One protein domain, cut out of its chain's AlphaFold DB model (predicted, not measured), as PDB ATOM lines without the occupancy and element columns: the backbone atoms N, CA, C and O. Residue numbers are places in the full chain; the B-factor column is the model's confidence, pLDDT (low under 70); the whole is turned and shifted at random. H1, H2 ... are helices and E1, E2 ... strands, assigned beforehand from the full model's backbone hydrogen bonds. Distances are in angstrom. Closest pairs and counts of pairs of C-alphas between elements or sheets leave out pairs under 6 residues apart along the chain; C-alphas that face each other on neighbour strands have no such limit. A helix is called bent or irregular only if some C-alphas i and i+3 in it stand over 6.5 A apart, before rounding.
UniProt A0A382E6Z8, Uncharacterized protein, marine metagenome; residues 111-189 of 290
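This is residues 111 to 189 of the 290 residues of an uncharacterized protein of marine metagenome (UniProt A0A382E6Z8). Two groups of helices are joined by a tiny strand hairpin, with few contacts between the groups: H2 and H5 pair in one group, with H1 meeting H2 at a corner, and the helical hairpin H3 and H4 makes the other. The strand hairpin, E1 and E2, sits at the joint, leading from H2 to H3, and its turn at residues 140 to 144 reaches outward. The printed part has 79 residues with five named helices and two named strands, in the order H1, H2, E1, E2, H3, H4, H5; the two-strand sheet is antiparallel and the class is mostly helix. The whole is compact, with a radius of gyration of the C-alphas of 12.9 A and spans of 33 by 29 by 20 A.

H1, residues 111 to 121, begins at C-alpha 111 (163.175, 136.859, 149.377) and is 15.8 A long; it is irregular, with C-alphas 115 and 118 7.2 A apart. H2, residues 126 to 136, is 15.1 A long. E1, residues 137 to 139, and E2, residues 145 to 147, are 7.0 A and 7.1 A long. H3, residues 149 to 160, is the longest helix, 16.4 A, and begins at C-alpha 149 (146.818, 127.946, 136.635). H4, residues 167 to 172, is 8.6 A long. H5, residues 178 to 188, is 15.1 A long and ends at C-alpha 188 (161.235, 119.937, 151.025).

H1 and H2 only just touch, only at the corner by their link, with 3 pairs of C-alphas within 8 A; the closest C-alphas, of Ile 120 and Lys 126, are 5.5 A apart. H2 and H5 touch at a steep tilt of 42 degrees, opposite ways, and their closest C-alphas, of Cys 130 and Lys 188, are 5.2 A apart. E1 and E2 form an antiparallel hairpin, with N 138 and O 146 2.8 A apart and N 146 and O 138 2.9 A apart, both within hydrogen-bond range. H2 and H3 are close but not clearly touching, with the closest C-alphas, of Gly 136 and Val 151, 6.6 A apart. H3 touches H4 with residues 152 to 156 alone, in a helical hairpin at a steep tilt of 39 degrees; the closest C-alphas, of Arg 156 and Ile 169, are 6.4 A apart. Among the pairs that stay apart are H1 and H3, H1 and H5, and H3 and H5. Every O i to N i+4 pair is within hydrogen-bond range in H2, H3, H4 and H5; in H1 it is 4 of 7.

The two C-alphas farthest apart, of Gly 122 and Gly 141, are 37.2 A from each other. The printed part has no cut. The link from H3 to H4 is short, and the other links are tight. The mean pLDDT of the printed part is 80.8, and it is under 70 at residue 122, residues 141 to 143 and residues 187 to 189.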
ATOM      1  N   ASP A 111     163.516 135.715 148.527       79.19
ATOM      2  CA  ASP A 111     163.175 136.859 149.377       79.19
ATOM      3  C   ASP A 111     161.721 136.759 149.859       79.19
ATOM      4  O   ASP A 111     161.463 136.722 151.065       79.19
ATOM      5  N   SER A 112     160.781 136.561 148.931       83.31
ATOM      6  CA  SER A 112     159.369 136.306 149.232       83.31
ATOM      7  C   SER A 112     159.182 135.049 150.086       83.31
ATOM      8  O   SER A 112     158.304 135.009 150.947       83.31
ATOM      9  N   TYR A 113     160.020 134.019 149.924       87.56
ATOM     10  CA  TYR A 113     160.005 132.857 150.815       87.56
ATOM     11  C   TYR A 113     160.365 133.223 152.261       87.56
ATOM     12  O   TYR A 113     159.646 132.844 153.193       87.56
ATOM     13  N   LEU A 114     161.460 133.957 152.462       79.56
ATOM     14  CA  LEU A 114     161.965 134.310 153.790       79.56
ATOM     15  C   LEU A 114     160.985 135.202 154.566       79.56
ATOM     16  O   LEU A 114     160.866 135.059 155.784       79.56
ATOM     17  N   GLU A 115     160.212 136.046 153.879       87.69
ATOM     18  CA  GLU A 115     159.149 136.855 154.497       87.69
ATOM     19  C   GLU A 115     158.094 136.006 155.227       87.69
ATOM     20  O   GLU A 115     157.602 136.374 156.300       87.69
ATOM     21  N   TRP A 116     157.744 134.846 154.664       85.50
ATOM     22  CA  TRP A 116     156.700 133.971 155.203       85.50
ATOM     23  C   TRP A 116     157.237 132.848 156.088       85.50
ATOM     24  O   TRP A 116     156.480 132.297 156.899       85.50
ATOM     25  N   GLU A 117     158.523 132.518 155.970       84.31
ATOM     26  CA  GLU A 117     159.142 131.367 156.625       84.31
ATOM     27  C   GLU A 117     158.904 131.364 158.137       84.31
ATOM     28  O   GLU A 117     158.374 130.389 158.673       84.31
ATOM     29  N   ALA A 118     159.206 132.470 158.821       75.88
ATOM     30  CA  ALA A 118     159.053 132.563 160.272       75.88
ATOM     31  C   ALA A 118     157.598 132.328 160.725       75.88
ATOM     32  O   ALA A 118     157.343 131.642 161.719       75.88
ATOM     33  N   SER A 119     156.621 132.847 159.972       80.19
ATOM     34  CA  SER A 119     155.189 132.676 160.268       80.19
ATOM     35  C   SER A 119     154.725 131.229 160.078       80.19
ATOM     36  O   SER A 119     153.866 130.726 160.812       80.19
ATOM     37  N   ILE A 120     155.289 130.545 159.082       79.75
ATOM     38  CA  ILE A 120     154.919 129.178 158.723       79.75
ATOM     39  C   ILE A 120     155.598 128.157 159.627       79.75
ATOM     40  O   ILE A 120     154.942 127.215 160.094       79.75
ATOM     41  N   GLU A 121     156.872 128.372 159.937       77.00
ATOM     42  CA  GLU A 121     157.622 127.566 160.892       77.00
ATOM     43  C   GLU A 121     157.075 127.735 162.312       77.00
ATOM     44  O   GLU A 121     156.922 126.751 163.032       77.00
ATOM     45  N   GLY A 122     156.626 128.940 162.680       68.12
ATOM     46  CA  GLY A 122     155.917 129.176 163.941       68.12
ATOM     47  C   GLY A 122     154.654 128.319 164.122       68.12
ATOM     48  O   GLY A 122     154.205 128.115 165.249       68.12
ATOM     49  N   LYS A 123     154.088 127.773 163.033       72.56
ATOM     50  CA  LYS A 123     152.977 126.802 163.062       72.56
ATOM     51  C   LYS A 123     153.399 125.371 162.731       72.56
ATOM     52  O   LYS A 123     152.528 124.516 162.586       72.56
ATOM     53  N   HIS A 124     154.696 125.107 162.602       71.94
ATOM     54  CA  HIS A 124     155.283 123.813 162.249       71.94
ATOM     55  C   HIS A 124     154.761 123.230 160.926       71.94
ATOM     56  O   HIS A 124     154.592 122.018 160.797       71.94
ATOM     57  N   ARG A 125     154.475 124.088 159.933       73.56
ATOM     58  CA  ARG A 125     153.953 123.668 158.616       73.56
ATOM     59  C   ARG A 125     154.915 123.932 157.455       73.56
ATOM     60  O   ARG A 125     154.497 123.839 156.305       73.56
ATOM     61  N   LYS A 126     156.189 124.235 157.724       79.19
ATOM     62  CA  LYS A 126     157.184 124.563 156.687       79.19
ATOM     63  C   LYS A 126     157.347 123.447 155.660       79.19
ATOM     64  O   LYS A 126     157.324 123.706 154.465       79.19
ATOM     65  N   HIS A 127     157.417 122.195 156.103       75.75
ATOM     66  CA  HIS A 127     157.515 121.067 155.176       75.75
ATOM     67  C   HIS A 127     156.292 120.928 154.266       75.75
ATOM     68  O   HIS A 127     156.443 120.801 153.052       75.75
ATOM     69  N   ASP A 128     155.091 120.976 154.846       73.44
ATOM     70  CA  ASP A 128     153.837 120.912 154.091       73.44
ATOM     71  C   ASP A 128     153.745 122.063 153.086       73.44
ATOM     72  O   ASP A 128     153.262 121.881 151.970       73.44
ATOM     73  N   TRP A 129     154.244 123.237 153.472       84.50
ATOM     74  CA  TRP A 129     154.311 124.403 152.608       84.50
ATOM     75  C   TRP A 129     155.273 124.197 151.434       84.50
ATOM     76  O   TRP A 129     154.856 124.357 150.291       84.50
ATOM     77  N   CYS A 130     156.508 123.746 151.675       81.31
ATOM     78  CA  CYS A 130     157.468 123.445 150.605       81.31
ATOM     79  C   CYS A 130     156.956 122.341 149.666       81.31
ATOM     80  O   CYS A 130     157.117 122.421 148.447       81.31
ATOM     81  N   LEU A 131     156.299 121.312 150.215       77.69
ATOM     82  CA  LEU A 131     155.633 120.278 149.424       77.69
ATOM     83  C   LEU A 131     154.552 120.870 148.525       77.69
ATOM     84  O   LEU A 131     154.496 120.540 147.338       77.69
ATOM     85  N   TRP A 132     153.707 121.725 149.093       84.25
ATOM     86  CA  TRP A 132     152.615 122.367 148.385       84.25
ATOM     87  C   TRP A 132     153.121 123.294 147.275       84.25
ATOM     88  O   TRP A 132     152.657 123.167 146.142       84.25
ATOM     89  N   LEU A 133     154.124 124.137 147.554       87.88
ATOM     90  CA  LEU A 133     154.769 124.994 146.555       87.88
ATOM     91  C   LEU A 133     155.296 124.147 145.395       87.88
ATOM     92  O   LEU A 133     154.913 124.351 144.246       87.88
ATOM     93  N   ARG A 134     156.075 123.102 145.695       86.19
ATOM     94  CA  ARG A 134     156.658 122.233 144.666       86.19
ATOM     95  C   ARG A 134     155.619 121.493 143.824       86.19
ATOM     96  O   ARG A 134     155.840 121.287 142.633       86.19
ATOM     97  N   GLN A 135     154.519 121.049 144.434       81.62
ATOM     98  CA  GLN A 135     153.398 120.411 143.732       81.62
ATOM     99  C   GLN A 135     152.586 121.405 142.900       81.62
ATOM    100  O   GLN A 135     151.922 121.000 141.940       81.62
ATOM    101  N   GLY A 136     152.598 122.677 143.294       80.69
ATOM    102  CA  GLY A 136     152.015 123.781 142.554       80.69
ATOM    103  C   GLY A 136     152.796 124.118 141.289       80.69
ATOM    104  O   GLY A 136     152.182 124.596 140.348       80.69
ATOM    105  N   LEU A 137     154.098 123.831 141.235       89.75
ATOM    106  CA  LEU A 137     154.957 124.126 140.088       89.75
ATOM    107  C   LEU A 137     154.821 123.101 138.951       89.75
ATOM    108  O   LEU A 137     154.733 121.890 139.181       89.75
ATOM    109  N   VAL A 138     154.857 123.592 137.715       89.69
ATOM    110  CA  VAL A 138     154.894 122.824 136.465       89.69
ATOM    111  C   VAL A 138     155.936 123.425 135.521       89.69
ATOM    112  O   VAL A 138     156.135 124.636 135.511       89.69
ATOM    113  N   GLN A 139     156.605 122.583 134.733       84.94
ATOM    114  CA  GLN A 139     157.475 123.063 133.658       84.94
ATOM    115  C   GLN A 139     156.625 123.464 132.460       84.94
ATOM    116  O   GLN A 139     155.779 122.697 131.991       84.94
ATOM    117  N   SER A 140     156.856 124.675 131.972       75.06
ATOM    118  CA  SER A 140     156.370 125.113 130.676       75.06
ATOM    119  C   SER A 140     157.252 124.533 129.559       75.06
ATOM    120  O   SER A 140     158.369 124.078 129.803       75.06
ATOM    121  N   GLY A 141     156.742 124.509 128.324       61.47
ATOM    122  CA  GLY A 141     157.443 123.911 127.177       61.47
ATOM    123  C   GLY A 141     158.802 124.543 126.843       61.47
ATOM    124  O   GLY A 141     159.576 123.925 126.121       61.47
ATOM    125  N   ASP A 142     159.097 125.718 127.403       65.00
ATOM    126  CA  ASP A 142     160.332 126.475 127.189       65.00
ATOM    127  C   ASP A 142     161.368 126.246 128.314       65.00
ATOM    128  O   ASP A 142     162.301 127.025 128.460       65.00
ATOM    129  N   ASN A 143     161.220 125.176 129.113       66.06
ATOM    130  CA  ASN A 143     161.996 124.855 130.330       66.06
ATOM    131  C   ASN A 143     161.836 125.826 131.516       66.06
ATOM    132  O   ASN A 143     162.340 125.525 132.597       66.06
ATOM    133  N   ASP A 144     161.083 126.914 131.368       79.38
ATOM    134  CA  ASP A 144     160.745 127.798 132.487       79.38
ATOM    135  C   ASP A 144     159.688 127.163 133.397       79.38
ATOM    136  O   ASP A 144     158.742 126.517 132.921       79.38
ATOM    137  N   TRP A 145     159.799 127.375 134.710       86.94
ATOM    138  CA  TRP A 145     158.793 126.928 135.671       86.94
ATOM    139  C   TRP A 145     157.683 127.958 135.838       86.94
ATOM    140  O   TRP A 145     157.916 129.162 135.819       86.94
ATOM    141  N   CYS A 146     156.464 127.487 136.068       88.62
ATOM    142  CA  CYS A 146     155.356 128.336 136.479       88.62
ATOM    143  C   CYS A 146     154.447 127.602 137.459       88.62
ATOM    144  O   CYS A 146     154.455 126.371 137.556       88.62
ATOM    145  N   PHE A 147     153.637 128.347 138.205       88.81
ATOM    146  CA  PHE A 147     152.585 127.728 138.999       88.81
ATOM    147  C   PHE A 147     151.452 127.219 138.105       88.81
ATOM    148  O   PHE A 147     151.114 127.792 137.070       88.81
ATOM    149  N   LYS A 148     150.804 126.142 138.550       88.25
ATOM    150  CA  LYS A 148     149.540 125.675 137.992       88.25
ATOM    151  C   LYS A 148     148.550 126.826 137.977       88.25
ATOM    152  O   LYS A 148     148.364 127.527 138.968       88.25
ATOM    153  N   ASP A 149     147.834 126.929 136.877       85.31
ATOM    154  CA  ASP A 149     146.818 127.946 136.635       85.31
ATOM    155  C   ASP A 149     145.724 127.992 137.736       85.31
ATOM    156  O   ASP A 149     145.230 129.060 138.100       85.31
ATOM    157  N   THR A 150     145.423 126.864 138.390       85.19
ATOM    158  CA  THR A 150     144.560 126.830 139.586       85.19
ATOM    159  C   THR A 150     145.138 127.594 140.779       85.19
ATOM    160  O   THR A 150     144.399 128.316 141.447       85.19
ATOM    161  N   VAL A 151     146.441 127.463 141.038       87.50
ATOM    162  CA  VAL A 151     147.149 128.184 142.106       87.50
ATOM    163  C   VAL A 151     147.212 129.670 141.772       87.50
ATOM    164  O   VAL A 151     146.891 130.488 142.630       87.50
ATOM    165  N   ILE A 152     147.525 130.012 140.520       88.81
ATOM    166  CA  ILE A 152     147.587 131.404 140.052       88.81
ATOM    167  C   ILE A 152     146.233 132.091 140.239       88.81
ATOM    168  O   ILE A 152     146.170 133.134 140.882       88.81
ATOM    169  N   ARG A 153     145.125 131.498 139.768       88.44
ATOM    170  CA  ARG A 153     143.782 132.071 139.977       88.44
ATOM    171  C   ARG A 153     143.471 132.320 141.447       88.44
ATOM    172  O   ARG A 153     142.943 133.370 141.798       88.44
ATOM    173  N   GLN A 154     143.772 131.351 142.307       89.06
ATOM    174  CA  GLN A 154     143.493 131.475 143.735       89.06
ATOM    175  C   GLN A 154     144.350 132.557 144.393       89.06
ATOM    176  O   GLN A 154     143.822 133.305 145.214       89.06
ATOM    177  N   ALA A 155     145.619 132.674 144.000       90.50
ATOM    178  CA  ALA A 155     146.522 133.724 144.456       90.50
ATOM    179  C   ALA A 155     146.022 135.112 144.042       90.50
ATOM    180  O   ALA A 155     145.866 135.971 144.907       90.50
ATOM    181  N   ARG A 156     145.675 135.294 142.759       90.88
ATOM    182  CA  ARG A 156     145.092 136.544 142.239       90.88
ATOM    183  C   ARG A 156     143.867 136.953 143.057       90.88
ATOM    184  O   ARG A 156     143.786 138.069 143.551       90.88
ATOM    185  N   LEU A 157     142.932 136.028 143.269       91.81
ATOM    186  CA  LEU A 157     141.712 136.320 144.018       91.81
ATOM    187  C   LEU A 157     141.956 136.617 145.502       91.81
ATOM    188  O   LEU A 157     141.251 137.447 146.072       91.81
ATOM    189  N   ASP A 158     142.908 135.935 146.143       90.56
ATOM    190  CA  ASP A 158     143.261 136.217 147.537       90.56
ATOM    191  C   ASP A 158     143.971 137.581 147.683       90.56
ATOM    192  O   ASP A 158     143.752 138.239 148.699       90.56
ATOM    193  N   ALA A 159     144.735 138.039 146.683       88.12
ATOM    194  CA  ALA A 159     145.295 139.398 146.627       88.12
ATOM    195  C   ALA A 159     144.202 140.460 146.416       88.12
ATOM    196  O   ALA A 159     144.069 141.392 147.212       88.12
ATOM    197  N   LEU A 160     143.321 140.257 145.430       88.31
ATOM    198  CA  LEU A 160     142.180 141.144 145.175       88.31
ATOM    199  C   LEU A 160     141.264 141.273 146.402       88.31
ATOM    200  O   LEU A 160     140.771 142.355 146.719       88.31
ATOM    201  N   ASP A 161     141.060 140.182 147.143       88.25
ATOM    202  CA  ASP A 161     140.281 140.181 148.383       88.25
ATOM    203  C   ASP A 161     140.921 140.988 149.527       88.25
ATOM    204  O   ASP A 161     140.205 141.391 150.449       88.25
ATOM    205  N   LYS A 162     142.240 141.207 149.480       85.44
ATOM    206  CA  LYS A 162     142.983 142.094 150.389       85.44
ATOM    207  C   LYS A 162     143.050 143.538 149.882       85.44
ATOM    208  O   LYS A 162     143.461 144.413 150.637       85.44
ATOM    209  N   GLY A 163     142.602 143.797 148.651       83.44
ATOM    210  CA  GLY A 163     142.734 145.094 147.987       83.44
ATOM    211  C   GLY A 163     144.121 145.337 147.386       83.44
ATOM    212  O   GLY A 163     144.469 146.486 147.132       83.44
ATOM    213  N   GLU A 164     144.904 144.276 147.190       84.06
ATOM    214  CA  GLU A 164     146.204 144.306 146.517       84.06
ATOM    215  C   GLU A 164     146.016 144.145 144.997       84.06
ATOM    216  O   GLU A 164     145.006 143.608 144.533       84.06
ATOM    217  N   THR A 165     146.990 144.610 144.214       79.38
ATOM    218  CA  THR A 165     147.054 144.365 142.765       79.38
ATOM    219  C   THR A 165     147.527 142.942 142.489       79.38
ATOM    220  O   THR A 165     148.381 142.421 143.200       79.38
ATOM    221  N   ASP A 166     147.023 142.317 141.430       78.06
ATOM    222  CA  ASP A 166     147.415 140.965 141.027       78.06
ATOM    223  C   ASP A 166     148.485 140.934 139.920       78.06
ATOM    224  O   ASP A 166     148.881 139.851 139.485       78.06
ATOM    225  N   ASP A 167     148.993 142.101 139.509       74.06
ATOM    226  CA  ASP A 167     150.025 142.263 138.476       74.06
ATOM    227  C   ASP A 167     151.314 141.499 138.809       74.06
ATOM    228  O   ASP A 167     151.839 140.768 137.971       74.06
ATOM    229  N   GLU A 168     151.799 141.603 140.051       70.31
ATOM    230  CA  GLU A 168     152.999 140.887 140.508       70.31
ATOM    231  C   GLU A 168     152.796 139.369 140.462       70.31
ATOM    232  O   GLU A 168     153.670 138.629 140.019       70.31
ATOM    233  N   ILE A 169     151.606 138.893 140.839       77.06
ATOM    234  CA  ILE A 169     151.258 137.469 140.781       77.06
ATOM    235  C   ILE A 169     151.245 136.999 139.327       77.06
ATOM    236  O   ILE A 169     151.787 135.939 139.016       77.06
ATOM    237  N   LEU A 170     150.649 137.781 138.426       72.56
ATOM    238  CA  LEU A 170     150.635 137.483 136.998       72.56
ATOM    239  C   LEU A 170     152.037 137.506 136.386       72.56
ATOM    240  O   LEU A 170     152.292 136.738 135.468       72.56
ATOM    241  N   TRP A 171     152.946 138.337 136.887       76.62
ATOM    242  CA  TRP A 171     154.301 138.426 136.357       76.62
ATOM    243  C   TRP A 171     155.212 137.317 136.895       76.62
ATOM    244  O   TRP A 171     155.769 136.533 136.128       76.62
ATOM    245  N   TYR A 172     155.322 137.203 138.217       76.00
ATOM    246  CA  TYR A 172     156.309 136.341 138.861       76.00
ATOM    247  C   TYR A 172     155.869 134.880 138.980       76.00
ATOM    248  O   TYR A 172     156.698 133.977 138.936       76.00
ATOM    249  N   CYS A 173     154.566 134.587 139.060       79.50
ATOM    250  CA  CYS A 173     154.111 133.189 139.134       79.50
ATOM    251  C   CYS A 173     154.097 132.485 137.765       79.50
ATOM    252  O   CYS A 173     153.895 131.265 137.710       79.50
ATOM    253  N   LEU A 174     154.281 133.236 136.671       79.19
ATOM    254  CA  LEU A 174     154.353 132.719 135.301       79.19
ATOM    255  C   LEU A 174     155.778 132.394 134.839       79.19
ATOM    256  O   LEU A 174     155.918 131.669 133.854       79.19
ATOM    257  N   SER A 175     156.802 132.897 135.528       82.25
ATOM    258  CA  SER A 175     158.207 132.637 135.217       82.25
ATOM    259  C   SER A 175     159.008 132.550 136.511       82.25
ATOM    260  O   SER A 175     159.296 133.554 137.157       82.25
ATOM    261  N   ILE A 176     159.313 131.318 136.902       84.06
ATOM    262  CA  ILE A 176     160.023 130.984 138.130       84.06
ATOM    263  C   ILE A 176     161.379 130.411 137.759       84.06
ATOM    264  O   ILE A 176     161.483 129.476 136.961       84.06
ATOM    265  N   ASP A 177     162.412 130.978 138.374       81.75
ATOM    266  CA  ASP A 177     163.788 130.567 138.150       81.75
ATOM    267  C   ASP A 177     164.056 129.149 138.682       81.75
ATOM    268  O   ASP A 177     163.573 128.755 139.750       81.75
ATOM    269  N   GLN A 178     164.871 128.385 137.949       84.00
ATOM    270  CA  GLN A 178     165.265 127.029 138.341       84.00
ATOM    271  C   GLN A 178     165.957 127.012 139.712       84.00
ATOM    272  O   GLN A 178     165.709 126.100 140.499       84.00
ATOM    273  N   GLY A 179     166.756 128.032 140.039       81.56
ATOM    274  CA  GLY A 179     167.430 128.145 141.329       81.56
ATOM    275  C   GLY A 179     166.451 128.218 142.501       81.56
ATOM    276  O   GLY A 179     166.694 127.612 143.546       81.56
ATOM    277  N   PHE A 180     165.296 128.868 142.323       84.56
ATOM    278  CA  PHE A 180     164.252 128.869 143.347       84.56
ATOM    279  C   PHE A 180     163.569 127.501 143.491       84.56
ATOM    280  O   PHE A 180     163.254 127.065 144.602       84.56
ATOM    281  N   VAL A 181     163.370 126.782 142.385       86.00
ATOM    282  CA  VAL A 181     162.825 125.416 142.430       86.00
ATOM    283  C   VAL A 181     163.772 124.480 143.176       86.00
ATOM    284  O   VAL A 181     163.324 123.747 144.061       86.00
ATOM    285  N   ASP A 182     165.068 124.556 142.878       82.31
ATOM    286  CA  ASP A 182     166.107 123.775 143.553       82.31
ATOM    287  C   ASP A 182     166.163 124.115 145.048       82.31
ATOM    288  O   ASP A 182     166.218 123.220 145.897       82.31
ATOM    289  N   PHE A 183     166.047 125.402 145.393       80.44
ATOM    290  CA  PHE A 183     165.929 125.862 146.774       80.44
ATOM    291  C   PHE A 183     164.732 125.215 147.493       80.44
ATOM    292  O   PHE A 183     164.901 124.637 148.571       80.44
ATOM    293  N   ILE A 184     163.532 125.224 146.895       84.25
ATOM    294  CA  ILE A 184     162.355 124.556 147.478       84.25
ATOM    295  C   ILE A 184     162.596 123.049 147.623       84.25
ATOM    296  O   ILE A 184     162.177 122.458 148.623       84.25
ATOM    297  N   GLU A 185     163.243 122.400 146.653       79.06
ATOM    298  CA  GLU A 185     163.535 120.967 146.720       79.06
ATOM    299  C   GLU A 185     164.462 120.619 147.887       79.06
ATOM    300  O   GLU A 185     164.196 119.641 148.591       79.06
ATOM    301  N   ILE A 186     165.464 121.455 148.168       76.06
ATOM    302  CA  ILE A 186     166.322 121.327 149.352       76.06
ATOM    303  C   ILE A 186     165.486 121.461 150.634       76.06
ATOM    304  O   ILE A 186     165.560 120.598 151.511       76.06
ATOM    305  N   GLN A 187     164.631 122.485 150.726       69.44
ATOM    306  CA  GLN A 187     163.782 122.723 151.904       69.44
ATOM    307  C   GLN A 187     162.689 121.652 152.093       69.44
ATOM    308  O   GLN A 187     162.225 121.403 153.207       69.44
ATOM    309  N   LYS A 188     162.248 121.002 151.008       60.97
ATOM    310  CA  LYS A 188     161.235 119.937 151.025       60.97
ATOM    311  C   LYS A 188     161.756 118.651 151.662       60.97
ATOM    312  O   LYS A 188     160.942 117.871 152.163       60.97
ATOM    313  N   ILE A 189     163.063 118.393 151.648       52.69
ATOM    314  CA  ILE A 189     163.644 117.191 152.254       52.69
ATOM    315  C   ILE A 189     163.536 117.310 153.778       52.69
ATOM    316  O   ILE A 189     164.420 117.820 154.459       52.69
TER     317      ILE A 189